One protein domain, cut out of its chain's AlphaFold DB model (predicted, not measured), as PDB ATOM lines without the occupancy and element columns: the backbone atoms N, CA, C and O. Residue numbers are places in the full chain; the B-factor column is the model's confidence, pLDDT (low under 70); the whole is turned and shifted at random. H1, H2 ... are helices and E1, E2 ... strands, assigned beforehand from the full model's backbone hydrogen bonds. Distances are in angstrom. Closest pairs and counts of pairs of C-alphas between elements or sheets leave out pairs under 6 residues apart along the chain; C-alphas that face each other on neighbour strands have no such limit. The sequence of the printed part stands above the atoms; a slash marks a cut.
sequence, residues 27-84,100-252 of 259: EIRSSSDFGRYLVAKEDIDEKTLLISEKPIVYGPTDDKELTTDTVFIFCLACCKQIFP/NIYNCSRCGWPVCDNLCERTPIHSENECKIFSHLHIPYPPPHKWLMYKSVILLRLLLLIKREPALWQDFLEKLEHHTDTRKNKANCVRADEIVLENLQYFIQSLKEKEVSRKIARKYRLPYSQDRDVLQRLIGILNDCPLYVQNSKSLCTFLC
ATOM      1  N   GLU A  27     170.328 277.624 263.800       87.12
ATOM      2  CA  GLU A  27     169.761 277.435 262.469       87.12
ATOM      3  C   GLU A  27     170.381 276.223 261.780       87.12
ATOM      4  O   GLU A  27     171.520 275.843 262.050       87.12
ATOM      5  N   ILE A  28     169.618 275.624 260.869       85.06
ATOM      6  CA  ILE A  28     170.076 274.516 260.035       85.06
ATOM      7  C   ILE A  28     170.711 275.107 258.776       85.06
ATOM      8  O   ILE A  28     170.086 275.906 258.076       85.06
ATOM      9  N   ARG A  29     171.941 274.698 258.469       86.00
ATOM     10  CA  ARG A  29     172.637 275.010 257.215       86.00
ATOM     11  C   ARG A  29     173.013 273.723 256.481       86.00
ATOM     12  O   ARG A  29     172.885 272.629 257.025       86.00
ATOM     13  N   SER A  30     173.469 273.858 255.236       83.75
ATOM     14  CA  SER A  30     173.907 272.731 254.407       83.75
ATOM     15  C   SER A  30     175.201 273.044 253.662       83.75
ATOM     16  O   SER A  30     175.430 274.187 253.265       83.75
ATOM     17  N   SER A  31     176.041 272.030 253.461       84.88
ATOM     18  CA  SER A  31     177.286 272.105 252.688       84.88
ATOM     19  C   SER A  31     177.444 270.882 251.788       84.88
ATOM     20  O   SER A  31     176.808 269.856 252.015       84.88
ATOM     21  N   SER A  32     178.298 270.981 250.769       82.12
ATOM     22  CA  SER A  32     178.649 269.838 249.917       82.12
ATOM     23  C   SER A  32     179.433 268.757 250.654       82.12
ATOM     24  O   SER A  32     179.391 267.603 250.242       82.12
ATOM     25  N   ASP A  33     180.162 269.146 251.699       80.69
ATOM     26  CA  ASP A  33     181.164 268.288 252.328       80.69
ATOM     27  C   ASP A  33     180.592 267.550 253.541       80.69
ATOM     28  O   ASP A  33     180.886 266.376 253.723       80.69
ATOM     29  N   PHE A  34     179.755 268.230 254.333       71.19
ATOM     30  CA  PHE A  34     179.174 267.715 255.580       71.19
ATOM     31  C   PHE A  34     177.662 267.570 255.522       71.19
ATOM     32  O   PHE A  34     177.043 267.266 256.532       71.19
ATOM     33  N   GLY A  35     177.034 267.896 254.391       77.56
ATOM     34  CA  GLY A  35     175.587 267.827 254.323       77.56
ATOM     35  C   GLY A  35     174.904 268.838 255.254       77.56
ATOM     36  O   GLY A  35     175.345 269.990 255.321       77.56
ATOM     37  N   ARG A  36     173.820 268.457 255.942       78.69
ATOM     38  CA  ARG A  36     173.096 269.294 256.925       78.69
ATOM     39  C   ARG A  36     173.791 269.368 258.288       78.69
ATOM     40  O   ARG A  36     174.121 268.349 258.884       78.69
ATOM     41  N   TYR A  37     173.899 270.580 258.831       82.12
ATOM     42  CA  TYR A  37     174.519 270.845 260.132       82.12
ATOM     43  C   TYR A  37     173.854 272.012 260.872       82.12
ATOM     44  O   TYR A  37     173.247 272.895 260.260       82.12
ATOM     45  N   LEU A  38     173.979 272.022 262.202       84.69
ATOM     46  CA  LEU A  38     173.476 273.095 263.062       84.69
ATOM     47  C   LEU A  38     174.535 274.179 263.269       84.69
ATOM     48  O   LEU A  38     175.702 273.891 263.529       84.69
ATOM     49  N   VAL A  39     174.109 275.437 263.187       88.75
ATOM     50  CA  VAL A  39     174.937 276.610 263.475       88.75
ATOM     51  C   VAL A  39     174.283 277.411 264.585       88.75
ATOM     52  O   VAL A  39     173.120 277.793 264.464       88.75
ATOM     53  N   ALA A  40     175.029 277.673 265.657       91.00
ATOM     54  CA  ALA A  40     174.577 278.549 266.729       91.00
ATOM     55  C   ALA A  40     174.318 279.966 266.183       91.00
ATOM     56  O   ALA A  40     175.132 280.508 265.431       91.00
ATOM     57  N   LYS A  41     173.174 280.551 266.545       91.81
ATOM     58  CA  LYS A  41     172.803 281.929 266.174       91.81
ATOM     59  C   LYS A  41     173.484 282.969 267.063       91.81
ATOM     60  O   LYS A  41     173.652 284.111 266.644       91.81
ATOM     61  N   GLU A  42     173.861 282.560 268.268       90.44
ATOM     62  CA  GLU A  42     174.459 283.381 269.316       90.44
ATOM     63  C   GLU A  42     175.341 282.525 270.236       90.44
ATOM     64  O   GLU A  42     175.406 281.301 270.083       90.44
ATOM     65  N   ASP A  43     176.024 283.170 271.182       93.19
ATOM     66  CA  ASP A  43     176.755 282.468 272.233       93.19
ATOM     67  C   ASP A  43     175.762 281.743 273.155       93.19
ATOM     68  O   ASP A  43     174.785 282.325 273.623       93.19
ATOM     69  N   ILE A  44     176.011 280.458 273.405       91.00
ATOM     70  CA  ILE A  44     175.134 279.585 274.191       91.00
ATOM     71  C   ILE A  44     175.782 279.338 275.554       91.00
ATOM     72  O   ILE A  44     176.908 278.841 275.628       91.00
ATOM     73  N   ASP A  45     175.047 279.634 276.626       92.69
ATOM     74  CA  ASP A  45     175.501 279.397 277.996       92.69
ATOM     75  C   ASP A  45     175.716 277.904 278.284       92.69
ATOM     76  O   ASP A  45     175.023 277.023 277.758       92.69
ATOM     77  N   GLU A  46     176.663 277.607 279.179       92.25
ATOM     78  CA  GLU A  46     176.929 276.233 279.598       92.25
ATOM     79  C   GLU A  46     175.664 275.540 280.132       92.25
ATOM     80  O   GLU A  46     174.858 276.133 280.845       92.25
ATOM     81  N   LYS A  47     175.515 274.246 279.813       88.56
ATOM     82  CA  LYS A  47     174.390 273.391 280.250       88.56
ATOM     83  C   LYS A  47     173.018 273.794 279.689       88.56
ATOM     84  O   LYS A  47     172.009 273.246 280.133       88.56
ATOM     85  N   THR A  48     172.966 274.676 278.690       86.75
ATOM     86  CA  THR A  48     171.731 274.951 277.944       86.75
ATOM     87  C   THR A  48     171.271 273.699 277.195       86.75
ATOM     88  O   THR A  48     172.031 273.101 276.429       86.75
ATOM     89  N   LEU A  49     170.015 273.296 277.403       84.25
ATOM     90  CA  LEU A  49     169.391 272.211 276.648       84.25
ATOM     91  C   LEU A  49     169.050 272.707 275.238       84.25
ATOM     92  O   LEU A  49     168.138 273.511 275.065       84.25
ATOM     93  N   LEU A  50     169.785 272.217 274.239       83.56
ATOM     94  CA  LEU A  50     169.578 272.605 272.840       83.56
ATOM     95  C   LEU A  50     168.501 271.771 272.151       83.56
ATOM     96  O   LEU A  50     167.686 272.309 271.407       83.56
ATOM     97  N   ILE A  51     168.506 270.459 272.383       79.81
ATOM     98  CA  ILE A  51     167.628 269.510 271.697       79.81
ATOM     99  C   ILE A  51     167.109 268.508 272.721       79.81
ATOM    100  O   ILE A  51     167.884 267.923 273.479       79.81
ATOM    101  N   SER A  52     165.799 268.298 272.712       81.44
ATOM    102  CA  SER A  52     165.141 267.182 273.378       81.44
ATOM    103  C   SER A  52     164.167 266.569 272.386       81.44
ATOM    104  O   SER A  52     163.351 267.282 271.812       81.44
ATOM    105  N   GLU A  53     164.285 265.269 272.148       78.12
ATOM    106  CA  GLU A  53     163.388 264.562 271.240       78.12
ATOM    107  C   GLU A  53     163.105 263.155 271.754       78.12
ATOM    108  O   GLU A  53     163.969 262.497 272.353       78.12
ATOM    109  N   LYS A  54     161.888 262.673 271.501       79.56
ATOM    110  CA  LYS A  54     161.557 261.265 271.693       79.56
ATOM    111  C   LYS A  54     162.108 260.437 270.529       79.56
ATOM    112  O   LYS A  54     161.976 260.819 269.368       79.56
ATOM    113  N   PRO A  55     162.683 259.258 270.808       82.88
ATOM    114  CA  PRO A  55     163.128 258.373 269.746       82.88
ATOM    115  C   PRO A  55     161.930 257.833 268.963       82.88
ATOM    116  O   PRO A  55     160.948 257.366 269.542       82.88
ATOM    117  N   ILE A  56     162.067 257.793 267.643       82.62
ATOM    118  CA  ILE A  56     161.099 257.189 266.719       82.62
ATOM    119  C   ILE A  56     160.938 255.701 267.034       82.62
ATOM    120  O   ILE A  56     159.844 255.136 267.076       82.62
ATOM    121  N   VAL A  57     162.076 255.037 267.228       87.50
ATOM    122  CA  VAL A  57     162.163 253.635 267.603       87.50
ATOM    123  C   VAL A  57     163.460 253.414 268.362       87.50
ATOM    124  O   VAL A  57     164.468 254.074 268.115       87.50
ATOM    125  N   TYR A  58     163.443 252.461 269.284       91.19
ATOM    126  CA  TYR A  58     164.637 252.045 269.999       91.19
ATOM    127  C   TYR A  58     164.613 250.554 270.308       91.19
ATOM    128  O   TYR A  58     163.583 249.888 270.155       91.19
ATOM    129  N   GLY A  59     165.750 250.025 270.740       91.75
ATOM    130  CA  GLY A  59     165.895 248.653 271.208       91.75
ATOM    131  C   GLY A  59     167.310 248.380 271.710       91.75
ATOM    132  O   GLY A  59     168.170 249.253 271.616       91.75
ATOM    133  N   PRO A  60     167.572 247.189 272.273       91.00
ATOM    134  CA  PRO A  60     168.917 246.853 272.721       91.00
ATOM    135  C   PRO A  60     169.915 246.880 271.561       91.00
ATOM    136  O   PRO A  60     169.531 246.676 270.409       91.00
ATOM    137  N   THR A  61     171.190 247.122 271.850       85.31
ATOM    138  CA  THR A  61     172.226 247.080 270.808       85.31
ATOM    139  C   THR A  61     172.818 245.679 270.645       85.31
ATOM    140  O   THR A  61     172.902 244.903 271.597       85.31
ATOM    141  N   ASP A  62     173.285 245.388 269.432       82.75
ATOM    142  CA  ASP A  62     174.166 244.255 269.120       82.75
ATOM    143  C   ASP A  62     175.641 244.698 268.973       82.75
ATOM    144  O   ASP A  62     176.462 243.949 268.436       82.75
ATOM    145  N   ASP A  63     175.974 245.940 269.347       74.62
ATOM    146  CA  ASP A  63     177.323 246.489 269.204       74.62
ATOM    147  C   ASP A  63     178.305 245.836 270.181       74.62
ATOM    148  O   ASP A  63     178.261 246.042 271.394       74.62
ATOM    149  N   LYS A  64     179.228 245.071 269.607       66.50
ATOM    150  CA  LYS A  64     180.261 244.335 270.327       66.50
ATOM    151  C   LYS A  64     181.310 245.193 270.999       66.50
ATOM    152  O   LYS A  64     181.964 244.710 271.909       66.50
ATOM    153  N   GLU A  65     181.532 246.416 270.536       64.62
ATOM    154  CA  GLU A  65     182.470 247.304 271.226       64.62
ATOM    155  C   GLU A  65     181.890 247.745 272.577       64.62
ATOM    156  O   GLU A  65     182.630 248.065 273.505       64.62
ATOM    157  N   LEU A  66     180.560 247.689 272.705       57.41
ATOM    158  CA  LEU A  66     179.808 248.067 273.897       57.41
ATOM    159  C   LEU A  66     179.331 246.859 274.721       57.41
ATOM    160  O   LEU A  66     178.979 247.011 275.892       57.41
ATOM    161  N   THR A  67     179.331 245.654 274.145       57.00
ATOM    162  CA  THR A  67     179.037 244.398 274.847       57.00
ATOM    163  C   THR A  67     180.319 243.585 275.012       57.00
ATOM    164  O   THR A  67     180.929 243.209 274.018       57.00
ATOM    165  N   THR A  68     180.727 243.272 276.245       55.03
ATOM    166  CA  THR A  68     181.909 242.425 276.506       55.03
ATOM    167  C   THR A  68     181.770 241.037 275.861       55.03
ATOM    168  O   THR A  68     180.686 240.659 275.422       55.03
ATOM    169  N   ASP A  69     182.835 240.224 275.860       53.94
ATOM    170  CA  ASP A  69     182.870 238.840 275.326       53.94
ATOM    171  C   ASP A  69     181.855 237.856 275.968       53.94
ATOM    172  O   ASP A  69     181.867 236.650 275.716       53.94
ATOM    173  N   THR A  70     180.960 238.355 276.818       57.19
ATOM    174  CA  THR A  70     179.893 237.631 277.501       57.19
ATOM    175  C   THR A  70     178.571 237.864 276.766       57.19
ATOM    176  O   THR A  70     178.203 238.995 276.464       57.19
ATOM    177  N   VAL A  71     177.819 236.797 276.481       61.44
ATOM    178  CA  VAL A  71     176.516 236.911 275.805       61.44
ATOM    179  C   VAL A  71     175.512 237.573 276.749       61.44
ATOM    180  O   VAL A  71     174.975 236.926 277.646       61.44
ATOM    181  N   PHE A  72     175.250 238.862 276.544       71.19
ATOM    182  CA  PHE A  72     174.265 239.600 277.324       71.19
ATOM    183  C   PHE A  72     172.865 239.502 276.722       71.19
ATOM    184  O   PHE A  72     172.641 239.697 275.525       71.19
ATOM    185  N   ILE A  73     171.903 239.201 277.590       85.12
ATOM    186  CA  ILE A  73     170.478 239.251 277.282       85.12
ATOM    187  C   ILE A  73     169.983 240.622 277.725       85.12
ATOM    188  O   ILE A  73     170.309 241.068 278.819       85.12
ATOM    189  N   PHE A  74     169.194 241.296 276.900       89.06
ATOM    190  CA  PHE A  74     168.653 242.611 277.208       89.06
ATOM    191  C   PHE A  74     167.132 242.583 277.138       89.06
ATOM    192  O   PHE A  74     166.535 241.941 276.273       89.06
ATOM    193  N   CYS A  75     166.501 243.319 278.047       92.38
ATOM    194  CA  CYS A  75     165.068 243.550 278.022       92.38
ATOM    195  C   CYS A  75     164.686 244.299 276.740       92.38
ATOM    196  O   CYS A  75     165.185 245.397 276.492       92.38
ATOM    197  N   LEU A  76     163.747 243.760 275.959       94.50
ATOM    198  CA  LEU A  76     163.292 244.409 274.726       94.50
ATOM    199  C   LEU A  76     162.614 245.772 274.951       94.50
ATOM    200  O   LEU A  76     162.501 246.547 274.000       94.50
ATOM    201  N   ALA A  77     162.136 246.057 276.166       93.50
ATOM    202  CA  ALA A  77     161.387 247.274 276.468       93.50
ATOM    203  C   ALA A  77     162.226 248.394 277.095       93.50
ATOM    204  O   ALA A  77     161.999 249.547 276.767       93.50
ATOM    205  N   CYS A  78     163.170 248.085 277.987       91.62
ATOM    206  CA  CYS A  78     163.981 249.102 278.678       91.62
ATOM    207  C   CYS A  78     165.485 248.981 278.400       91.62
ATOM    208  O   CYS A  78     166.283 249.726 278.969       91.62
ATOM    209  N   CYS A  79     165.879 248.002 277.578       91.81
ATOM    210  CA  CYS A  79     167.265 247.731 277.189       91.81
ATOM    211  C   CYS A  79     168.203 247.442 278.362       91.81
ATOM    212  O   CYS A  79     169.420 247.442 278.192       91.81
ATOM    213  N   LYS A  80     167.638 247.175 279.546       87.94
ATOM    214  CA  LYS A  80     168.383 246.764 280.725       87.94
ATOM    215  C   LYS A  80     168.920 245.359 280.518       87.94
ATOM    216  O   LYS A  80     168.199 244.476 280.044       87.94
ATOM    217  N   GLN A  81     170.170 245.163 280.895       84.88
ATOM    218  CA  GLN A  81     170.807 243.865 280.924       84.88
ATOM    219  C   GLN A  81     170.080 242.933 281.900       84.88
ATOM    220  O   GLN A  81     169.762 243.300 283.034       84.88
ATOM    221  N   ILE A  82     169.817 241.721 281.430       83.50
ATOM    222  CA  ILE A  82     169.230 240.614 282.169       83.50
ATOM    223  C   ILE A  82     170.356 239.612 282.394       83.50
ATOM    224  O   ILE A  82     170.918 239.061 281.444       83.50
ATOM    225  N   PHE A  83     170.692 239.395 283.658       72.94
ATOM    226  CA  PHE A  83     171.669 238.393 284.050       72.94
ATOM    227  C   PHE A  83     170.948 237.049 284.189       72.94
ATOM    228  O   PHE A  83     169.947 236.983 284.904       72.94
ATOM    229  N   PRO A  84     171.405 235.984 283.505       59.78
ATOM    230  CA  PRO A  84     170.974 234.633 283.840       59.78
ATOM    231  C   PRO A  84     171.359 234.350 285.296       59.78
ATOM    232  O   PRO A  84     172.484 234.665 285.688       59.78
ATOM    233  N   ASN A 100     165.570 236.078 287.871       50.47
ATOM    234  CA  ASN A 100     165.032 235.097 286.924       50.47
ATOM    235  C   ASN A 100     164.825 235.760 285.553       50.47
ATOM    236  O   ASN A 100     164.313 236.878 285.490       50.47
ATOM    237  N   ILE A 101     165.224 235.099 284.459       59.56
ATOM    238  CA  ILE A 101     165.001 235.605 283.094       59.56
ATOM    239  C   ILE A 101     163.485 235.707 282.886       59.56
ATOM    240  O   ILE A 101     162.808 234.707 282.639       59.56
ATOM    241  N   TYR A 102     162.936 236.916 283.007       69.75
ATOM    242  CA  TYR A 102     161.507 237.141 282.837       69.75
ATOM    243  C   TYR A 102     161.178 237.181 281.340       69.75
ATOM    244  O   TYR A 102     161.103 238.223 280.700       69.75
ATOM    245  N   ASN A 103     161.007 236.019 280.719       89.50
ATOM    246  CA  ASN A 103     160.497 235.986 279.353       89.50
ATOM    247  C   ASN A 103     159.046 236.482 279.336       89.50
ATOM    248  O   ASN A 103     158.231 236.087 280.169       89.50
ATOM    249  N   CYS A 104     158.720 237.326 278.359       94.38
ATOM    250  CA  CYS A 104     157.374 237.850 278.154       94.38
ATOM    251  C   CYS A 104     156.378 236.691 278.065       94.38
ATOM    252  O   CYS A 104     156.502 235.838 277.181       94.38
ATOM    253  N   SER A 105     155.356 236.686 278.924       93.00
ATOM    254  CA  SER A 105     154.406 235.569 279.026       93.00
ATOM    255  C   SER A 105     153.622 235.311 277.731       93.00
ATOM    256  O   SER A 105     153.115 234.213 277.506       93.00
ATOM    257  N   ARG A 106     153.547 236.317 276.847       94.19
ATOM    258  CA  ARG A 106     152.823 236.253 275.569       94.19
ATOM    259  C   ARG A 106     153.662 235.752 274.401       94.19
ATOM    260  O   ARG A 106     153.130 235.049 273.544       94.19
ATOM    261  N   CYS A 107     154.925 236.169 274.306       94.75
ATOM    262  CA  CYS A 107     155.756 235.905 273.126       94.75
ATOM    263  C   CYS A 107     157.049 235.133 273.405       94.75
ATOM    264  O   CYS A 107     157.678 234.680 272.457       94.75
ATOM    265  N   GLY A 108     157.448 234.974 274.669       93.25
ATOM    266  CA  GLY A 108     158.645 234.232 275.068       93.25
ATOM    267  C   GLY A 108     159.974 234.977 274.904       93.25
ATOM    268  O   GLY A 108     161.010 234.414 275.238       93.25
ATOM    269  N   TRP A 109     159.968 236.221 274.417       94.56
ATOM    270  CA  TRP A 109     161.174 237.050 274.280       94.56
ATOM    271  C   TRP A 109     161.523 237.797 275.580       94.56
ATOM    272  O   TRP A 109     160.624 238.061 276.383       94.56
ATOM    273  N   PRO A 110     162.802 238.154 275.797       93.06
ATOM    274  CA  PRO A 110     163.288 238.671 277.073       93.06
ATOM    275  C   PRO A 110     162.725 240.053 277.427       93.06
ATOM    276  O   PRO A 110     162.836 241.019 276.666       93.06
ATOM    277  N   VAL A 111     162.186 240.162 278.638       92.75
ATOM    278  CA  VAL A 111     161.848 241.416 279.324       92.75
ATOM    279  C   VAL A 111     162.326 241.315 280.783       92.75
ATOM    280  O   VAL A 111     162.711 240.245 281.234       92.75
ATOM    281  N   CYS A 112     162.427 242.415 281.530       88.31
ATOM    282  CA  CYS A 112     162.903 242.326 282.923       88.31
ATOM    283  C   CYS A 112     161.774 242.099 283.934       88.31
ATOM    284  O   CYS A 112     162.034 241.608 285.027       88.31
ATOM    285  N   ASP A 113     160.533 242.447 283.584       88.06
ATOM    286  CA  ASP A 113     159.378 242.360 284.477       88.06
ATOM    287  C   ASP A 113     158.038 242.484 283.717       88.06
ATOM    288  O   ASP A 113     157.974 242.672 282.496       88.06
ATOM    289  N   ASN A 114     156.944 242.400 284.480       89.69
ATOM    290  CA  ASN A 114     155.568 242.562 284.006       89.69
ATOM    291  C   ASN A 114     155.259 243.954 283.429       89.69
ATOM    292  O   ASN A 114     154.340 244.076 282.616       89.69
ATOM    293  N   LEU A 115     155.968 244.999 283.865       92.38
ATOM    294  CA  LEU A 115     155.768 246.351 283.350       92.38
ATOM    295  C   LEU A 115     156.333 246.437 281.931       92.38
ATOM    296  O   LEU A 115     155.604 246.791 281.007       92.38
ATOM    297  N   CYS A 116     157.574 245.991 281.744       93.75
ATOM    298  CA  CYS A 116     158.250 245.896 280.453       93.75
ATOM    299  C   CYS A 116     157.522 244.983 279.465       93.75
ATOM    300  O   CYS A 116     157.489 245.266 278.268       93.75
ATOM    301  N   GLU A 117     156.875 243.921 279.949       94.06
ATOM    302  CA  GLU A 117     155.989 243.110 279.115       94.06
ATOM    303  C   GLU A 117     154.837 243.939 278.521       94.06
ATOM    304  O   GLU A 117     154.425 243.691 277.387       94.06
ATOM    305  N   ARG A 118     154.300 244.916 279.260       94.69
ATOM    306  CA  ARG A 118     153.138 245.724 278.858       94.69
ATOM    307  C   ARG A 118     153.519 247.021 278.144       94.69
ATOM    308  O   ARG A 118     152.667 247.549 277.430       94.69
ATOM    309  N   THR A 119     154.763 247.483 278.258       94.44
ATOM    310  CA  THR A 119     155.247 248.721 277.630       94.44
ATOM    311  C   THR A 119     154.995 248.733 276.114       94.44
ATOM    312  O   THR A 119     155.409 247.785 275.435       94.44
ATOM    313  N   PRO A 120     154.372 249.796 275.556       94.88
ATOM    314  CA  PRO A 120     153.978 249.863 274.145       94.88
ATOM    315  C   PRO A 120     155.091 249.558 273.140       94.88
ATOM    316  O   PRO A 120     154.839 248.858 272.157       94.88
ATOM    317  N   ILE A 121     156.335 249.985 273.417       93.62
ATOM    318  CA  ILE A 121     157.485 249.735 272.530       93.62
ATOM    319  C   ILE A 121     157.677 248.244 272.214       93.62
ATOM    320  O   ILE A 121     158.095 247.905 271.111       93.62
ATOM    321  N   HIS A 122     157.328 247.359 273.149       95.50
ATOM    322  CA  HIS A 122     157.348 245.913 272.967       95.50
ATOM    323  C   HIS A 122     155.945 245.382 272.646       95.50
ATOM    324  O   HIS A 122     155.722 244.724 271.625       95.50
ATOM    325  N   SER A 123     154.979 245.673 273.523       95.69
ATOM    326  CA  SER A 123     153.655 245.046 273.547       95.69
ATOM    327  C   SER A 123     152.809 245.337 272.306       95.69
ATOM    328  O   SER A 123     152.014 244.491 271.876       95.69
ATOM    329  N   GLU A 124     152.978 246.513 271.704       93.25
ATOM    330  CA  GLU A 124     152.217 246.940 270.534       93.25
ATOM    331  C   GLU A 124     152.929 246.690 269.208       93.25
ATOM    332  O   GLU A 124     152.265 246.700 268.165       93.25
ATOM    333  N   ASN A 125     154.231 246.401 269.261       93.94
ATOM    334  CA  ASN A 125     155.086 246.150 268.111       93.94
ATOM    335  C   ASN A 125     155.316 244.642 267.893       93.94
ATOM    336  O   ASN A 125     154.387 243.900 267.556       93.94
ATOM    337  N   GLU A 126     156.554 244.176 268.055       94.62
ATOM    338  CA  GLU A 126     156.996 242.827 267.712       94.62
ATOM    339  C   GLU A 126     156.346 241.743 268.572       94.62
ATOM    340  O   GLU A 126     156.131 240.641 268.071       94.62
ATOM    341  N   CYS A 127     155.945 242.049 269.815       95.75
ATOM    342  CA  CYS A 127     155.356 241.072 270.739       95.75
ATOM    343  C   CYS A 127     154.180 240.319 270.105       95.75
ATOM    344  O   CYS A 127     154.080 239.094 270.194       95.75
ATOM    345  N   LYS A 128     153.305 241.044 269.395       90.44
ATOM    346  CA  LYS A 128     152.152 240.447 268.712       90.44
ATOM    347  C   LYS A 128     152.608 239.489 267.614       90.44
ATOM    348  O   LYS A 128     152.059 238.398 267.526       90.44
ATOM    349  N   ILE A 129     153.592 239.869 266.802       89.44
ATOM    350  CA  ILE A 129     154.122 239.016 265.728       89.44
ATOM    351  C   ILE A 129     154.763 237.765 266.327       89.44
ATOM    352  O   ILE A 129     154.397 236.655 265.949       89.44
ATOM    353  N   PHE A 130     155.647 237.937 267.306       93.31
ATOM    354  CA  PHE A 130     156.374 236.840 267.939       93.31
ATOM    355  C   PHE A 130     155.437 235.852 268.633       93.31
ATOM    356  O   PHE A 130     155.594 234.646 268.462       93.31
ATOM    357  N   SER A 131     154.405 236.356 269.313       91.38
ATOM    358  CA  SER A 131     153.361 235.539 269.934       91.38
ATOM    359  C   SER A 131     152.539 234.759 268.900       91.38
ATOM    360  O   SER A 131     152.434 233.540 268.996       91.38
ATOM    361  N   HIS A 132     152.001 235.430 267.872       85.44
ATOM    362  CA  HIS A 132     151.122 234.781 266.885       85.44
ATOM    363  C   HIS A 132     151.860 233.769 266.005       85.44
ATOM    364  O   HIS A 132     151.256 232.812 265.526       85.44
ATOM    365  N   LEU A 133     153.145 234.004 265.740       84.44
ATOM    366  CA  LEU A 133     153.951 233.164 264.858       84.44
ATOM    367  C   LEU A 133     154.777 232.120 265.607       84.44
ATOM    368  O   LEU A 133     155.338 231.223 264.969       84.44
ATOM    369  N   HIS A 134     154.786 232.192 266.940       86.88
ATOM    370  CA  HIS A 134     155.628 231.386 267.817       86.88
ATOM    371  C   HIS A 134     157.110 231.509 267.444       86.88
ATOM    372  O   HIS A 134     157.790 230.501 267.258       86.88
ATOM    373  N   ILE A 135     157.591 232.746 267.279       89.56
ATOM    374  CA  ILE A 135     159.007 233.017 267.001       89.56
ATOM    375  C   ILE A 135     159.802 232.733 268.282       89.56
ATOM    376  O   ILE A 135     159.624 233.471 269.257       89.56
ATOM    377  N   PRO A 136     160.664 231.702 268.313       89.69
ATOM    378  CA  PRO A 136     161.414 231.365 269.511       89.69
ATOM    379  C   PRO A 136     162.478 232.422 269.805       89.69
ATOM    380  O   PRO A 136     163.037 233.037 268.894       89.69
ATOM    381  N   TYR A 137     162.781 232.585 271.090       88.88
ATOM    382  CA  TYR A 137     163.988 233.262 271.538       88.88
ATOM    383  C   TYR A 137     165.041 232.222 271.964       88.88
ATOM    384  O   TYR A 137     164.712 231.316 272.735       88.88
ATOM    385  N   PRO A 138     166.305 232.352 271.523       86.81
ATOM    386  CA  PRO A 138     166.760 233.257 270.467       86.81
ATOM    387  C   PRO A 138     166.301 232.781 269.070       86.81
ATOM    388  O   PRO A 138     166.003 231.594 268.897       86.81
ATOM    389  N   PRO A 139     166.276 233.669 268.058       85.62
ATOM    390  CA  PRO A 139     166.012 233.271 266.677       85.62
ATOM    391  C   PRO A 139     167.184 232.465 266.080       85.62
ATOM    392  O   PRO A 139     168.267 232.425 266.678       85.62
ATOM    393  N   PRO A 140     167.014 231.845 264.891       80.12
ATOM    394  CA  PRO A 140     168.062 231.055 264.239       80.12
ATOM    395  C   PRO A 140     169.395 231.801 264.103       80.12
ATOM    396  O   PRO A 140     170.445 231.247 264.433       80.12
ATOM    397  N   HIS A 141     169.356 233.080 263.707       84.06
ATOM    398  CA  HIS A 141     170.536 233.940 263.676       84.06
ATOM    399  C   HIS A 141     170.554 234.838 264.915       84.06
ATOM    400  O   HIS A 141     169.963 235.914 264.950       84.06
ATOM    401  N   LYS A 142     171.273 234.392 265.951       84.62
ATOM    402  CA  LYS A 142     171.442 235.140 267.216       84.62
ATOM    403  C   LYS A 142     172.217 236.449 267.042       84.62
ATOM    404  O   LYS A 142     172.120 237.353 267.859       84.62
ATOM    405  N   TRP A 143     173.021 236.514 265.990       83.06
ATOM    406  CA  TRP A 143     173.805 237.681 265.622       83.06
ATOM    407  C   TRP A 143     172.900 238.759 265.037       83.06
ATOM    408  O   TRP A 143     172.099 238.458 264.157       83.06
ATOM    409  N   LEU A 144     173.057 240.006 265.493       87.94
ATOM    410  CA  LEU A 144     172.277 241.155 265.012       87.94
ATOM    411  C   LEU A 144     170.760 240.993 265.240       87.94
ATOM    412  O   LEU A 144     169.936 241.520 264.481       87.94
ATOM    413  N   MET A 145     170.372 240.217 266.259       90.94
ATOM    414  CA  MET A 145     168.966 239.918 266.521       90.94
ATOM    415  C   MET A 145     168.216 241.155 267.019       90.94
ATOM    416  O   MET A 145     167.067 241.352 266.626       90.94
ATOM    417  N   TYR A 146     168.848 242.020 267.821       92.19
ATOM    418  CA  TYR A 146     168.185 243.225 268.316       92.19
ATOM    419  C   TYR A 146     168.030 244.279 267.219       92.19
ATOM    420  O   TYR A 146     166.950 244.850 267.087       92.19
ATOM    421  N   LYS A 147     169.023 244.456 266.340       91.12
ATOM    422  CA  LYS A 147     168.900 245.266 265.116       91.12
ATOM    423  C   LYS A 147     167.759 244.764 264.239       91.12
ATOM    424  O   LYS A 147     166.976 245.563 263.733       91.12
ATOM    425  N   SER A 148     167.604 243.446 264.124       93.19
ATOM    426  CA  SER A 148     166.482 242.842 263.396       93.19
ATOM    427  C   SER A 148     165.127 243.148 264.060       93.19
ATOM    428  O   SER A 148     164.148 243.413 263.361       93.19
ATOM    429  N   VAL A 149     165.058 243.169 265.399       94.69
ATOM    430  CA  VAL A 149     163.862 243.595 266.159       94.69
ATOM    431  C   VAL A 149     163.565 245.081 265.950       94.69
ATOM    432  O   VAL A 149     162.418 245.433 265.676       94.69
ATOM    433  N   ILE A 150     164.570 245.956 266.037       93.00
ATOM    434  CA  ILE A 150     164.417 247.401 265.807       93.00
ATOM    435  C   ILE A 150     163.904 247.654 264.390       93.00
ATOM    436  O   ILE A 150     162.961 248.418 264.195       93.00
ATOM    437  N   LEU A 151     164.452 246.953 263.400       91.69
ATOM    438  CA  LEU A 151     164.017 247.084 262.018       91.69
ATOM    439  C   LEU A 151     162.581 246.577 261.804       91.69
ATOM    440  O   LEU A 151     161.807 247.197 261.074       91.69
ATOM    441  N   LEU A 152     162.172 245.504 262.488       92.88
ATOM    442  CA  LEU A 152     160.777 245.058 262.496       92.88
ATOM    443  C   LEU A 152     159.841 246.111 263.117       92.88
ATOM    444  O   LEU A 152     158.766 246.373 262.569       92.88
ATOM    445  N   ARG A 153     160.242 246.731 264.236       93.06
ATOM    446  CA  ARG A 153     159.508 247.841 264.872       93.06
ATOM    447  C   ARG A 153     159.368 249.026 263.920       93.06
ATOM    448  O   ARG A 153     158.276 249.576 263.802       93.06
ATOM    449  N   LEU A 154     160.434 249.357 263.197       89.06
ATOM    450  CA  LEU A 154     160.436 250.423 262.205       89.06
ATOM    451  C   LEU A 154     159.448 250.125 261.070       89.06
ATOM    452  O   LEU A 154     158.559 250.924 260.814       89.06
ATOM    453  N   LEU A 155     159.484 248.930 260.474       89.00
ATOM    454  CA  LEU A 155     158.512 248.515 259.448       89.00
ATOM    455  C   LEU A 155     157.054 248.559 259.937       89.00
ATOM    456  O   LEU A 155     156.141 248.874 259.166       89.00
ATOM    457  N   LEU A 156     156.815 248.239 261.212       89.94
ATOM    458  CA  LEU A 156     155.496 248.362 261.835       89.94
ATOM    459  C   LEU A 156     155.070 249.822 262.007       89.94
ATOM    460  O   LEU A 156     153.901 250.129 261.776       89.94
ATOM    461  N   LEU A 157     155.996 250.707 262.373       87.56
ATOM    462  CA  LEU A 157     155.739 252.140 262.457       87.56
ATOM    463  C   LEU A 157     155.406 252.723 261.082       87.56
ATOM    464  O   LEU A 157     154.355 253.337 260.942       87.56
ATOM    465  N   ILE A 158     156.197 252.413 260.051       86.38
ATOM    466  CA  ILE A 158     155.960 252.832 258.655       86.38
ATOM    467  C   ILE A 158     154.550 252.464 258.197       86.38
ATOM    468  O   ILE A 158     153.877 253.210 257.491       86.38
ATOM    469  N   LYS A 159     154.082 251.283 258.606       86.44
ATOM    470  CA  LYS A 159     152.732 250.826 258.292       86.44
ATOM    471  C   LYS A 159     151.646 251.660 258.975       86.44
ATOM    472  O   LYS A 159     150.579 251.835 258.388       86.44
ATOM    473  N   ARG A 160     151.868 252.074 260.226       88.12
ATOM    474  CA  ARG A 160     150.913 252.873 261.009       88.12
ATOM    475  C   ARG A 160     150.917 254.335 260.569       88.12
ATOM    476  O   ARG A 160     149.849 254.929 260.489       88.12
ATOM    477  N   GLU A 161     152.091 254.866 260.245       86.50
ATOM    478  CA  GLU A 161     152.344 256.287 259.998       86.50
ATOM    479  C   GLU A 161     153.128 256.492 258.686       86.50
ATOM    480  O   GLU A 161     154.291 256.899 258.690       86.50
ATOM    481  N   PRO A 162     152.512 256.204 257.525       83.56
ATOM    482  CA  PRO A 162     153.204 256.276 256.238       83.56
ATOM    483  C   PRO A 162     153.611 257.703 255.842       83.56
ATOM    484  O   PRO A 162     154.600 257.862 255.135       83.56
ATOM    485  N   ALA A 163     152.866 258.722 256.290       78.62
ATOM    486  CA  ALA A 163     153.174 260.128 256.017       78.62
ATOM    487  C   ALA A 163     154.433 260.585 256.762       78.62
ATOM    488  O   ALA A 163     155.309 261.181 256.149       78.62
ATOM    489  N   LEU A 164     154.558 260.209 258.044       70.19
ATOM    490  CA  LEU A 164     155.777 260.428 258.818       70.19
ATOM    491  C   LEU A 164     156.954 259.785 258.083       70.19
ATOM    492  O   LEU A 164     157.959 260.419 257.831       70.19
ATOM    493  N   TRP A 165     156.808 258.557 257.601       73.50
ATOM    494  CA  TRP A 165     157.929 257.870 256.975       73.50
ATOM    495  C   TRP A 165     158.453 258.466 255.654       73.50
ATOM    496  O   TRP A 165     159.649 258.352 255.379       73.50
ATOM    497  N   GLN A 166     157.594 259.076 254.831       71.06
ATOM    498  CA  GLN A 166     158.028 259.678 253.561       71.06
ATOM    499  C   GLN A 166     159.036 260.804 253.794       71.06
ATOM    500  O   GLN A 166     160.129 260.763 253.232       71.06
ATOM    501  N   ASP A 167     158.720 261.719 254.708       66.81
ATOM    502  CA  ASP A 167     159.603 262.834 255.054       66.81
ATOM    503  C   ASP A 167     160.912 262.354 255.693       66.81
ATOM    504  O   ASP A 167     161.949 262.998 255.557       66.81
ATOM    505  N   PHE A 168     160.880 261.218 256.389       68.69
ATOM    506  CA  PHE A 168     162.047 260.642 257.048       68.69
ATOM    507  C   PHE A 168     162.998 259.961 256.063       68.69
ATOM    508  O   PHE A 168     164.184 260.265 256.065       68.69
ATOM    509  N   LEU A 169     162.517 259.086 255.173       66.50
ATOM    510  CA  LEU A 169     163.389 258.412 254.194       66.50
ATOM    511  C   LEU A 169     164.172 259.368 253.298       66.50
ATOM    512  O   LEU A 169     165.234 258.997 252.802       66.50
ATOM    513  N   GLU A 170     163.611 260.541 253.023       67.06
ATOM    514  CA  GLU A 170     164.256 261.555 252.193       67.06
ATOM    515  C   GLU A 170     165.334 262.334 252.950       67.06
ATOM    516  O   GLU A 170     166.265 262.835 252.329       67.06
ATOM    517  N   LYS A 171     165.235 262.411 254.282       68.88
ATOM    518  CA  LYS A 171     166.152 263.179 255.133       68.88
ATOM    519  C   LYS A 171     167.269 262.333 255.748       68.88
ATOM    520  O   LYS A 171     168.242 262.895 256.235       68.88
ATOM    521  N   LEU A 172     167.126 261.008 255.792       72.06
ATOM    522  CA  LEU A 172     168.075 260.123 256.470       72.06
ATOM    523  C   LEU A 172     169.155 259.615 255.519       72.06
ATOM    524  O   LEU A 172     168.859 258.909 254.551       72.06
ATOM    525  N   GLU A 173     170.410 259.907 255.852       73.31
ATOM    526  CA  GLU A 173     171.550 259.285 255.192       73.31
ATOM    527  C   GLU A 173     171.679 257.812 255.612       73.31
ATOM    528  O   GLU A 173     171.295 257.380 256.699       73.31
ATOM    529  N   HIS A 174     172.188 257.010 254.693       76.88
ATOM    530  CA  HIS A 174     172.179 255.557 254.747       76.88
ATOM    531  C   HIS A 174     173.430 254.906 254.153       76.88
ATOM    532  O   HIS A 174     173.574 253.684 254.238       76.88
ATOM    533  N   HIS A 175     174.277 255.691 253.474       80.56
ATOM    534  CA  HIS A 175     175.522 255.310 252.806       80.56
ATOM    535  C   HIS A 175     175.469 253.975 252.057       80.56
ATOM    536  O   HIS A 175     176.462 253.241 251.982       80.56
ATOM    537  N   THR A 176     174.306 253.636 251.491       81.19
ATOM    538  CA  THR A 176     174.062 252.302 250.929       81.19
ATOM    539  C   THR A 176     175.100 251.963 249.850       81.19
ATOM    540  O   THR A 176     175.586 250.833 249.790       81.19
ATOM    541  N   ASP A 177     175.517 252.951 249.054       82.81
ATOM    542  CA  ASP A 177     176.523 252.789 247.998       82.81
ATOM    543  C   ASP A 177     177.915 252.459 248.549       82.81
ATOM    544  O   ASP A 177     178.607 251.581 248.031       82.81
ATOM    545  N   THR A 178     178.328 253.090 249.648       82.62
ATOM    546  CA  THR A 178     179.601 252.776 250.308       82.62
ATOM    547  C   THR A 178     179.543 251.420 251.011       82.62
ATOM    548  O   THR A 178     180.501 250.647 250.951       82.62
ATOM    549  N   ARG A 179     178.417 251.104 251.661       84.81
ATOM    550  CA  ARG A 179     178.216 249.854 252.411       84.81
ATOM    551  C   ARG A 179     178.233 248.622 251.512       84.81
ATOM    552  O   ARG A 179     178.857 247.627 251.873       84.81
ATOM    553  N   LYS A 180     177.637 248.701 250.317       85.81
ATOM    554  CA  LYS A 180     177.628 247.609 249.320       85.81
ATOM    555  C   LYS A 180     179.032 247.159 248.896       85.81
ATOM    556  O   LYS A 180     179.207 246.012 248.499       85.81
ATOM    557  N   ASN A 181     180.035 248.027 249.033       87.31
ATOM    558  CA  ASN A 181     181.427 247.728 248.694       87.31
ATOM    559  C   ASN A 181     182.239 247.130 249.861       87.31
ATOM    560  O   ASN A 181     183.395 246.750 249.679       87.31
ATOM    561  N   LYS A 182     181.660 247.033 251.065       87.00
ATOM    562  CA  LYS A 182     182.323 246.522 252.272       87.00
ATOM    563  C   LYS A 182     181.773 245.140 252.634       87.00
ATOM    564  O   LYS A 182     180.632 245.012 253.069       87.00
ATOM    565  N   ALA A 183     182.592 244.093 252.501       89.06
ATOM    566  CA  ALA A 183     182.162 242.700 252.702       89.06
ATOM    567  C   ALA A 183     181.543 242.427 254.090       89.06
ATOM    568  O   ALA A 183     180.597 241.651 254.213       89.06
ATOM    569  N   ASN A 184     182.047 243.083 255.138       86.00
ATOM    570  CA  ASN A 184     181.488 242.997 256.487       86.00
ATOM    571  C   ASN A 184     180.091 243.633 256.586       86.00
ATOM    572  O   ASN A 184     179.231 243.066 257.255       86.00
ATOM    573  N   CYS A 185     179.854 244.760 255.906       87.25
ATOM    574  CA  CYS A 185     178.536 245.395 255.839       87.25
ATOM    575  C   CYS A 185     177.548 244.507 255.081       87.25
ATOM    576  O   CYS A 185     176.483 244.214 255.605       87.25
ATOM    577  N   VAL A 186     177.936 243.991 253.909       88.56
ATOM    578  CA  VAL A 186     177.087 243.089 253.111       88.56
ATOM    579  C   VAL A 186     176.654 241.871 253.930       88.56
ATOM    580  O   VAL A 186     175.467 241.568 254.003       88.56
ATOM    581  N   ARG A 187     177.598 241.219 254.618       89.62
ATOM    582  CA  ARG A 187     177.298 240.063 255.471       89.62
ATOM    583  C   ARG A 187     176.380 240.412 256.647       89.62
ATOM    584  O   ARG A 187     175.514 239.619 257.000       89.62
ATOM    585  N   ALA A 188     176.593 241.561 257.289       88.38
ATOM    586  CA  ALA A 188     175.751 242.010 258.396       88.38
ATOM    587  C   ALA A 188     174.318 242.302 257.926       88.38
ATOM    588  O   ALA A 188     173.360 241.868 258.565       88.38
ATOM    589  N   ASP A 189     174.182 242.980 256.786       90.00
ATOM    590  CA  ASP A 189     172.897 243.302 256.176       90.00
ATOM    591  C   ASP A 189     172.142 242.015 255.789       90.00
ATOM    592  O   ASP A 189     170.948 241.901 256.056       90.00
ATOM    593  N   GLU A 190     172.830 241.006 255.240       90.12
ATOM    594  CA  GLU A 190     172.249 239.690 254.930       90.12
ATOM    595  C   GLU A 190     171.668 238.994 256.167       90.12
ATOM    596  O   GLU A 190     170.517 238.567 256.128       90.12
ATOM    597  N   ILE A 191     172.400 238.959 257.286       90.62
ATOM    598  CA  ILE A 191     171.918 238.354 258.541       90.62
ATOM    599  C   ILE A 191     170.649 239.056 259.048       90.62
ATOM    600  O   ILE A 191     169.696 238.402 259.480       90.62
ATOM    601  N   VAL A 192     170.616 240.392 258.992       90.69
ATOM    602  CA  VAL A 192     169.437 241.168 259.407       90.69
ATOM    603  C   VAL A 192     168.245 240.867 258.495       90.69
ATOM    604  O   VAL A 192     167.128 240.671 258.979       90.69
ATOM    605  N   LEU A 193     168.469 240.784 257.180       88.69
ATOM    606  CA  LEU A 193     167.430 240.427 256.213       88.69
ATOM    607  C   LEU A 193     166.915 238.996 256.422       88.69
ATOM    608  O   LEU A 193     165.707 238.788 256.350       88.69
ATOM    609  N   GLU A 194     167.787 238.031 256.712       89.44
ATOM    610  CA  GLU A 194     167.413 236.642 257.015       89.44
ATOM    611  C   GLU A 194     166.559 236.554 258.287       89.44
ATOM    612  O   GLU A 194     165.508 235.911 258.284       89.44
ATOM    613  N   ASN A 195     166.936 237.265 259.355       90.75
ATOM    614  CA  ASN A 195     166.127 237.349 260.575       90.75
ATOM    615  C   ASN A 195     164.766 238.008 260.327       90.75
ATOM    616  O   ASN A 195     163.742 237.496 260.780       90.75
ATOM    617  N   LEU A 196     164.723 239.117 259.583       88.69
ATOM    618  CA  LEU A 196     163.458 239.740 259.193       88.69
ATOM    619  C   LEU A 196     162.584 238.781 258.389       88.69
ATOM    620  O   LEU A 196     161.392 238.645 258.670       88.69
ATOM    621  N   GLN A 197     163.163 238.111 257.393       84.75
ATOM    622  CA  GLN A 197     162.458 237.107 256.613       84.75
ATOM    623  C   GLN A 197     161.943 236.006 257.526       84.75
ATOM    624  O   GLN A 197     160.776 235.675 257.424       84.75
ATOM    625  N   TYR A 198     162.717 235.518 258.490       86.69
ATOM    626  CA  TYR A 198     162.249 234.527 259.457       86.69
ATOM    627  C   TYR A 198     161.057 235.025 260.301       86.69
ATOM    628  O   TYR A 198     160.041 234.328 260.432       86.69
ATOM    629  N   PHE A 199     161.126 236.263 260.807       87.06
ATOM    630  CA  PHE A 199     160.048 236.891 261.580       87.06
ATOM    631  C   PHE A 199     158.762 237.074 260.764       87.06
ATOM    632  O   PHE A 199     157.669 237.024 261.324       87.06
ATOM    633  N   ILE A 200     158.878 237.282 259.450       77.50
ATOM    634  CA  ILE A 200     157.756 237.622 258.562       77.50
ATOM    635  C   ILE A 200     157.255 236.395 257.776       77.50
ATOM    636  O   ILE A 200     156.061 236.261 257.536       77.50
ATOM    637  N   GLN A 201     158.123 235.471 257.377       68.12
ATOM    638  CA  GLN A 201     157.817 234.294 256.553       68.12
ATOM    639  C   GLN A 201     157.063 233.220 257.331       68.12
ATOM    640  O   GLN A 201     156.260 232.496 256.743       68.12
ATOM    641  N   SER A 202     157.158 233.237 258.662       56.59
ATOM    642  CA  SER A 202     156.236 232.494 259.527       56.59
ATOM    643  C   SER A 202     154.752 232.876 259.301       56.59
ATOM    644  O   SER A 202     153.866 232.125 259.703       56.59
ATOM    645  N   LEU A 203     154.448 233.984 258.598       55.03
ATOM    646  CA  LEU A 203     153.092 234.346 258.148       55.03
ATOM    647  C   LEU A 203     152.598 233.567 256.914       55.03
ATOM    648  O   LEU A 203     151.406 233.650 256.614       55.03
ATOM    649  N   LYS A 204     153.476 232.878 256.168       49.44
ATOM    650  CA  LYS A 204     153.140 232.207 254.896       49.44
ATOM    651  C   LYS A 204     152.942 230.688 255.020       49.44
ATOM    652  O   LYS A 204     152.208 230.135 254.211       49.44
ATOM    653  N   GLU A 205     153.577 230.031 255.995       51.22
ATOM    654  CA  GLU A 205     153.683 228.555 256.040       51.22
ATOM    655  C   GLU A 205     152.760 227.863 257.051       51.22
ATOM    656  O   GLU A 205     152.438 226.688 256.895       51.22
ATOM    657  N   LYS A 206     152.284 228.577 258.070       49.09
ATOM    658  CA  LYS A 206     151.221 228.075 258.954       49.09
ATOM    659  C   LYS A 206     149.880 228.468 258.328       49.09
ATOM    660  O   LYS A 206     149.849 229.430 257.564       49.09
ATOM    661  N   GLU A 207     148.777 227.781 258.632       53.00
ATOM    662  CA  GLU A 207     147.400 228.184 258.266       53.00
ATOM    663  C   GLU A 207     146.997 229.506 258.953       53.00
ATOM    664  O   GLU A 207     146.027 229.636 259.697       53.00
ATOM    665  N   VAL A 208     147.792 230.539 258.729       55.88
ATOM    666  CA  VAL A 208     147.582 231.891 259.162       55.88
ATOM    667  C   VAL A 208     146.420 232.367 258.321       55.88
ATOM    668  O   VAL A 208     146.555 232.620 257.122       55.88
ATOM    669  N   SER A 209     145.241 232.426 258.944       58.22
ATOM    670  CA  SER A 209     144.024 232.890 258.281       58.22
ATOM    671  C   SER A 209     144.333 234.126 257.426       58.22
ATOM    672  O   SER A 209     145.076 235.013 257.855       58.22
ATOM    673  N   ARG A 210     143.754 234.224 256.219       65.06
ATOM    674  CA  ARG A 210     143.956 235.363 255.292       65.06
ATOM    675  C   ARG A 210     143.882 236.735 255.990       65.06
ATOM    676  O   ARG A 210     144.535 237.689 255.569       65.06
ATOM    677  N   LYS A 211     143.114 236.827 257.081       64.44
ATOM    678  CA  LYS A 211     142.983 237.994 257.961       64.44
ATOM    679  C   LYS A 211     144.281 238.354 258.700       64.44
ATOM    680  O   LYS A 211     144.638 239.529 258.727       64.44
ATOM    681  N   ILE A 212     144.996 237.382 259.267       65.06
ATOM    682  CA  ILE A 212     146.268 237.591 259.977       65.06
ATOM    683  C   ILE A 212     147.385 237.931 258.979       65.06
ATOM    684  O   ILE A 212     148.090 238.917 259.183       65.06
ATOM    685  N   ALA A 213     147.477 237.217 257.851       66.19
ATOM    686  CA  ALA A 213     148.461 237.519 256.806       66.19
ATOM    687  C   ALA A 213     148.296 238.952 256.260       66.19
ATOM    688  O   ALA A 213     149.267 239.688 256.106       66.19
ATOM    689  N   ARG A 214     147.052 239.411 256.053       70.75
ATOM    690  CA  ARG A 214     146.767 240.804 255.668       70.75
ATOM    691  C   ARG A 214     147.108 241.798 256.787       70.75
ATOM    692  O   ARG A 214     147.657 242.865 256.510       70.75
ATOM    693  N   LYS A 215     146.816 241.451 258.047       68.94
ATOM    694  CA  LYS A 215     147.098 242.293 259.223       68.94
ATOM    695  C   LYS A 215     148.595 242.529 259.423       68.94
ATOM    696  O   LYS A 215     148.973 243.657 259.724       68.94
ATOM    697  N   TYR A 216     149.438 241.530 259.181       67.44
ATOM    698  CA  TYR A 216     150.892 241.626 259.369       67.44
ATOM    699  C   TYR A 216     151.688 241.723 258.062       67.44
ATOM    700  O   TYR A 216     152.910 241.658 258.088       67.44
ATOM    701  N   ARG A 217     151.030 241.957 256.918       75.06
ATOM    702  CA  ARG A 217     151.718 242.360 255.685       75.06
ATOM    703  C   ARG A 217     152.442 243.682 255.934       75.06
ATOM    704  O   ARG A 217     151.777 244.711 256.079       75.06
ATOM    705  N   LEU A 218     153.764 243.641 256.026       77.75
ATOM    706  CA  LEU A 218     154.587 244.825 256.247       77.75
ATOM    707  C   LEU A 218     154.891 245.521 254.912       77.75
ATOM    708  O   LEU A 218     155.095 244.828 253.903       77.75
ATOM    709  N   PRO A 219     154.910 246.864 254.892       73.38
ATOM    710  CA  PRO A 219     155.367 247.622 253.734       73.38
ATOM    711  C   PRO A 219     156.819 247.240 253.435       73.38
ATOM    712  O   PRO A 219     157.558 246.879 254.347       73.38
ATOM    713  N   TYR A 220     157.201 247.243 252.158       76.50
ATOM    714  CA  TYR A 220     158.581 246.991 251.716       76.50
ATOM    715  C   TYR A 220     159.205 245.651 252.148       76.50
ATOM    716  O   TYR A 220     160.372 245.400 251.891       76.50
ATOM    717  N   SER A 221     158.432 244.729 252.730       72.69
ATOM    718  CA  SER A 221     158.926 243.430 253.225       72.69
ATOM    719  C   SER A 221     159.557 242.529 252.159       72.69
ATOM    720  O   SER A 221     160.165 241.520 252.499       72.69
ATOM    721  N   GLN A 222     159.375 242.847 250.879       76.38
ATOM    722  CA  GLN A 222     159.996 242.165 249.741       76.38
ATOM    723  C   GLN A 222     160.835 243.129 248.882       76.38
ATOM    724  O   GLN A 222     161.405 242.712 247.879       76.38
ATOM    725  N   ASP A 223     160.888 244.408 249.255       84.00
ATOM    726  CA  ASP A 223     161.640 245.445 248.559       84.00
ATOM    727  C   ASP A 223     163.035 245.522 249.179       84.00
ATOM    728  O   ASP A 223     163.251 246.127 250.233       84.00
ATOM    729  N   ARG A 224     163.978 244.814 248.556       83.38
ATOM    730  CA  ARG A 224     165.334 244.678 249.089       83.38
ATOM    731  C   ARG A 224     166.056 246.019 249.157       83.38
ATOM    732  O   ARG A 224     166.816 246.220 250.100       83.38
ATOM    733  N   ASP A 225     165.806 246.919 248.212       83.56
ATOM    734  CA  ASP A 225     166.475 248.215 248.168       83.56
ATOM    735  C   ASP A 225     166.022 249.084 249.341       83.56
ATOM    736  O   ASP A 225     166.859 249.600 250.079       83.56
ATOM    737  N   VAL A 226     164.714 249.163 249.607       82.81
ATOM    738  CA  VAL A 226     164.206 249.899 250.778       82.81
ATOM    739  C   VAL A 226     164.688 249.278 252.091       82.81
ATOM    740  O   VAL A 226     165.067 250.006 253.007       82.81
ATOM    741  N   LEU A 227     164.734 247.947 252.196       86.25
ATOM    742  CA  LEU A 227     165.259 247.287 253.396       86.25
ATOM    743  C   LEU A 227     166.757 247.555 253.600       86.25
ATOM    744  O   LEU A 227     167.180 247.770 254.731       86.25
ATOM    745  N   GLN A 228     167.559 247.594 252.536       86.56
ATOM    746  CA  GLN A 228     168.976 247.959 252.625       86.56
ATOM    747  C   GLN A 228     169.164 249.414 253.057       86.56
ATOM    748  O   GLN A 228     169.987 249.678 253.930       86.56
ATOM    749  N   ARG A 229     168.360 250.338 252.515       86.12
ATOM    750  CA  ARG A 229     168.342 251.747 252.938       86.12
ATOM    751  C   ARG A 229     168.060 251.864 254.437       86.12
ATOM    752  O   ARG A 229     168.801 252.517 255.158       86.12
ATOM    753  N   LEU A 230     167.040 251.155 254.915       86.50
ATOM    754  CA  LEU A 230     166.675 251.091 256.330       86.50
ATOM    755  C   LEU A 230     167.781 250.536 257.236       86.50
ATOM    756  O   LEU A 230     168.007 251.047 258.332       86.50
ATOM    757  N   ILE A 231     168.459 249.482 256.786       88.69
ATOM    758  CA  ILE A 231     169.598 248.910 257.507       88.69
ATOM    759  C   ILE A 231     170.763 249.908 257.536       88.69
ATOM    760  O   ILE A 231     171.425 250.024 258.566       88.69
ATOM    761  N   GLY A 232     171.004 250.634 256.442       86.19
ATOM    762  CA  GLY A 232     171.990 251.714 256.371       86.19
ATOM    763  C   GLY A 232     171.737 252.782 257.429       86.19
ATOM    764  O   GLY A 232     172.583 252.984 258.296       86.19
ATOM    765  N   ILE A 233     170.524 253.343 257.443       83.38
ATOM    766  CA  ILE A 233     170.067 254.336 258.431       83.38
ATOM    767  C   ILE A 233     170.333 253.858 259.866       83.38
ATOM    768  O   ILE A 233     170.945 254.562 260.664       83.38
ATOM    769  N   LEU A 234     169.910 252.636 260.207       82.69
ATOM    770  CA  LEU A 234     170.053 252.114 261.571       82.69
ATOM    771  C   LEU A 234     171.517 251.892 261.988       82.69
ATOM    772  O   LEU A 234     171.815 251.850 263.178       82.69
ATOM    773  N   ASN A 235     172.427 251.693 261.036       77.75
ATOM    774  CA  ASN A 235     173.839 251.464 261.331       77.75
ATOM    775  C   ASN A 235     174.674 252.743 261.339       77.75
ATOM    776  O   ASN A 235     175.669 252.784 262.057       77.75
ATOM    777  N   ASP A 236     174.283 253.742 260.555       68.94
ATOM    778  CA  ASP A 236     175.058 254.970 260.393       68.94
ATOM    779  C   ASP A 236     174.547 256.093 261.311       68.94
ATOM    780  O   ASP A 236     175.317 256.970 261.690       68.94
ATOM    781  N   CYS A 237     173.284 256.017 261.750       60.03
ATOM    782  CA  CYS A 237     172.655 256.998 262.635       60.03
ATOM    783  C   CYS A 237     172.201 256.501 264.029       60.03
ATOM    784  O   CYS A 237     171.332 257.148 264.622       60.03
ATOM    785  N   PRO A 238     172.700 255.386 264.603       60.56
ATOM    786  CA  PRO A 238     172.273 254.988 265.933       60.56
ATOM    787  C   PRO A 238     172.909 255.895 266.989       60.56
ATOM    788  O   PRO A 238     174.133 255.971 267.113       60.56
ATOM    789  N   LEU A 239     172.077 256.525 267.814       63.47
ATOM    790  CA  LEU A 239     172.539 257.043 269.096       63.47
ATOM    791  C   LEU A 239     172.596 255.883 270.079       63.47
ATOM    792  O   LEU A 239     171.634 255.120 270.214       63.47
ATOM    793  N   TYR A 240     173.723 255.762 270.768       64.12
ATOM    794  CA  TYR A 240     173.885 254.802 271.846       64.12
ATOM    795  C   TYR A 240     173.786 255.531 273.176       64.12
ATOM    796  O   TYR A 240     174.575 256.438 273.448       64.12
ATOM    797  N   VAL A 241     172.844 255.108 274.018       66.94
ATOM    798  CA  VAL A 241     172.896 255.441 275.444       66.94
ATOM    799  C   VAL A 241     173.431 254.225 276.170       66.94
ATOM    800  O   VAL A 241     172.840 253.141 276.122       66.94
ATOM    801  N   GLN A 242     174.551 254.438 276.847       59.06
ATOM    802  CA  GLN A 242     175.117 253.498 277.793       59.06
ATOM    803  C   GLN A 242     174.990 254.109 279.184       59.06
ATOM    804  O   GLN A 242     175.601 255.129 279.493       59.06
ATOM    805  N   ASN A 243     174.202 253.465 280.034       61.81
ATOM    806  CA  ASN A 243     174.324 253.640 281.475       61.81
ATOM    807  C   ASN A 243     174.789 252.311 282.087       61.81
ATOM    808  O   ASN A 243     174.910 251.306 281.387       61.81
ATOM    809  N   SER A 244     175.069 252.283 283.391       57.78
ATOM    810  CA  SER A 244     175.665 251.110 284.054       57.78
ATOM    811  C   SER A 244     174.861 249.807 283.924       57.78
ATOM    812  O   SER A 244     175.381 248.750 284.274       57.78
ATOM    813  N   LYS A 245     173.601 249.858 283.464       61.88
ATOM    814  CA  LYS A 245     172.711 248.691 283.375       61.88
ATOM    815  C   LYS A 245     171.938 248.570 282.062       61.88
ATOM    816  O   LYS A 245     171.318 247.529 281.869       61.88
ATOM    817  N   SER A 246     171.949 249.572 281.187       72.50
ATOM    818  CA  SER A 246     171.189 249.587 279.936       72.50
ATOM    819  C   SER A 246     172.056 250.010 278.767       72.50
ATOM    820  O   SER A 246     172.818 250.975 278.856       72.50
ATOM    821  N   LEU A 247     171.869 249.306 277.655       78.88
ATOM    822  CA  LEU A 247     172.566 249.572 276.413       78.88
ATOM    823  C   LEU A 247     171.558 249.585 275.264       78.88
ATOM    824  O   LEU A 247     171.021 248.547 274.872       78.88
ATOM    825  N   CYS A 248     171.252 250.785 274.780       81.94
ATOM    826  CA  CYS A 248     170.134 251.029 273.880       81.94
ATOM    827  C   CYS A 248     170.585 251.765 272.620       81.94
ATOM    828  O   CYS A 248     171.355 252.720 272.700       81.94
ATOM    829  N   THR A 249     170.063 251.328 271.480       82.94
ATOM    830  CA  THR A 249     170.144 252.005 270.190       82.94
ATOM    831  C   THR A 249     168.853 252.771 269.951       82.94
ATOM    832  O   THR A 249     167.770 252.189 270.033       82.94
ATOM    833  N   PHE A 250     168.973 254.052 269.614       81.31
ATOM    834  CA  PHE A 250     167.858 254.925 269.262       81.31
ATOM    835  C   PHE A 250     167.971 255.370 267.810       81.31
ATOM    836  O   PHE A 250     169.064 255.680 267.336       81.31
ATOM    837  N   LEU A 251     166.828 255.427 267.134       80.31
ATOM    838  CA  LEU A 251     166.670 256.174 265.899       80.31
ATOM    839  C   LEU A 251     165.845 257.418 266.217       80.31
ATOM    840  O   LEU A 251     164.692 257.312 266.643       80.31
ATOM    841  N   CYS A 252     166.458 258.572 266.021       74.69
ATOM    842  CA  CYS A 252     165.879 259.875 266.302       74.69
ATOM    843  C   CYS A 252     165.649 260.654 265.006       74.69
ATOM    844  O   CYS A 252     166.187 260.274 263.969       74.69
TER     845      CYS A 252
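AT A GLANCE: This is residues 27 to 84 and 100 to 252 of the 259 residues of an uncharacterized protein of Orchesella cincta (UniProt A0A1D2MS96). Helix H4 runs through the middle of the body, with a small three-stranded sheet on one side of it and the crossing helices H7 and H9 on the other. A hairpin of E1 and E2 lies far out at the end of a long link, of which residues 42 to 49 stick out. The printed part has 211 residues with, along the chain, strands E1 to E3, helices H1 to H9 and strands E4 and E5; the class is mixed. The sheets, E3-E5-E4 and E1-E2, are antiparallel. The whole is compact, with a radius of gyration of the C-alphas of 18.4 A, yet elongated, spanning 60 by 38 by 34 A.

HOW THE PARTS SIT: E1, residues 27 to 31, and E2, residues 35 to 40, form a hairpin, N 29 and O 37 being 2.9 A apart; both are apart from the other named elements. Edge strand E3, residues 57 to 60, is antiparallel to inner strand E5, residues 247 to 251, with N 249 and O 59 at 2.8 A. E5 and edge strand E4, residues 239 to 242, form a hairpin, with N 250 and O 239 at 2.9 A. H1, residues 114 to 118, is close to but not clearly touching H2, residues 120 to 123, which only grazes the sheet and meets H3, residues 126 to 133, only through their link. H4, residues 145 to 160, is on the sheet over E3 at a height of 6.0 A, making two layers, a helix on one face of a sheet; the closest C-alphas, of Gly 59 and Ile 150, are 5.7 A apart. H5, residues 162 to 171, is close to but not clearly touching H4. The hub H7, residues 183 to 205, touches H3, H4, H6 of residues 176 to 180, H8 of residues 210 to 215 and H9 of residues 224 to 236; with H6 and H8 it only just touches, only at the corner, by 3 pairs of C-alphas within 8 A. H7 touches H4 at a steep tilt of 60 degrees, C-alphas 148 and 192 being closest at 5.2 A. O i to N i+4 pairs are within hydrogen-bond range throughout H1, H3, H4, H6, H8 and H9, in 4 of 6 in H5 and 15 of 19 in H7; H2 is too short for one.

IN THESE COORDINATES: E1 begins at C-alpha 27 (169.761, 277.435, 262.469). H4 is 22.9 A long, H9 18.1 A and H7 32.0 A, with a kink of 37 degrees near residue 199. E5 ends at C-alpha 251 (166.670, 256.174, 265.899).

THE WHOLE: The farthest C-alphas, Asp 43 and Glu 207, are 63.3 A apart. Residues 85 to 99 are not printed, leaving 6.7 A between C-alphas 84 and 100. The links E2 to E3 and H3 to H4 are long. Mean pLDDT of the printed part is 81.2; 42 residues are under 70, among them 201 to 213 and 236 to 245.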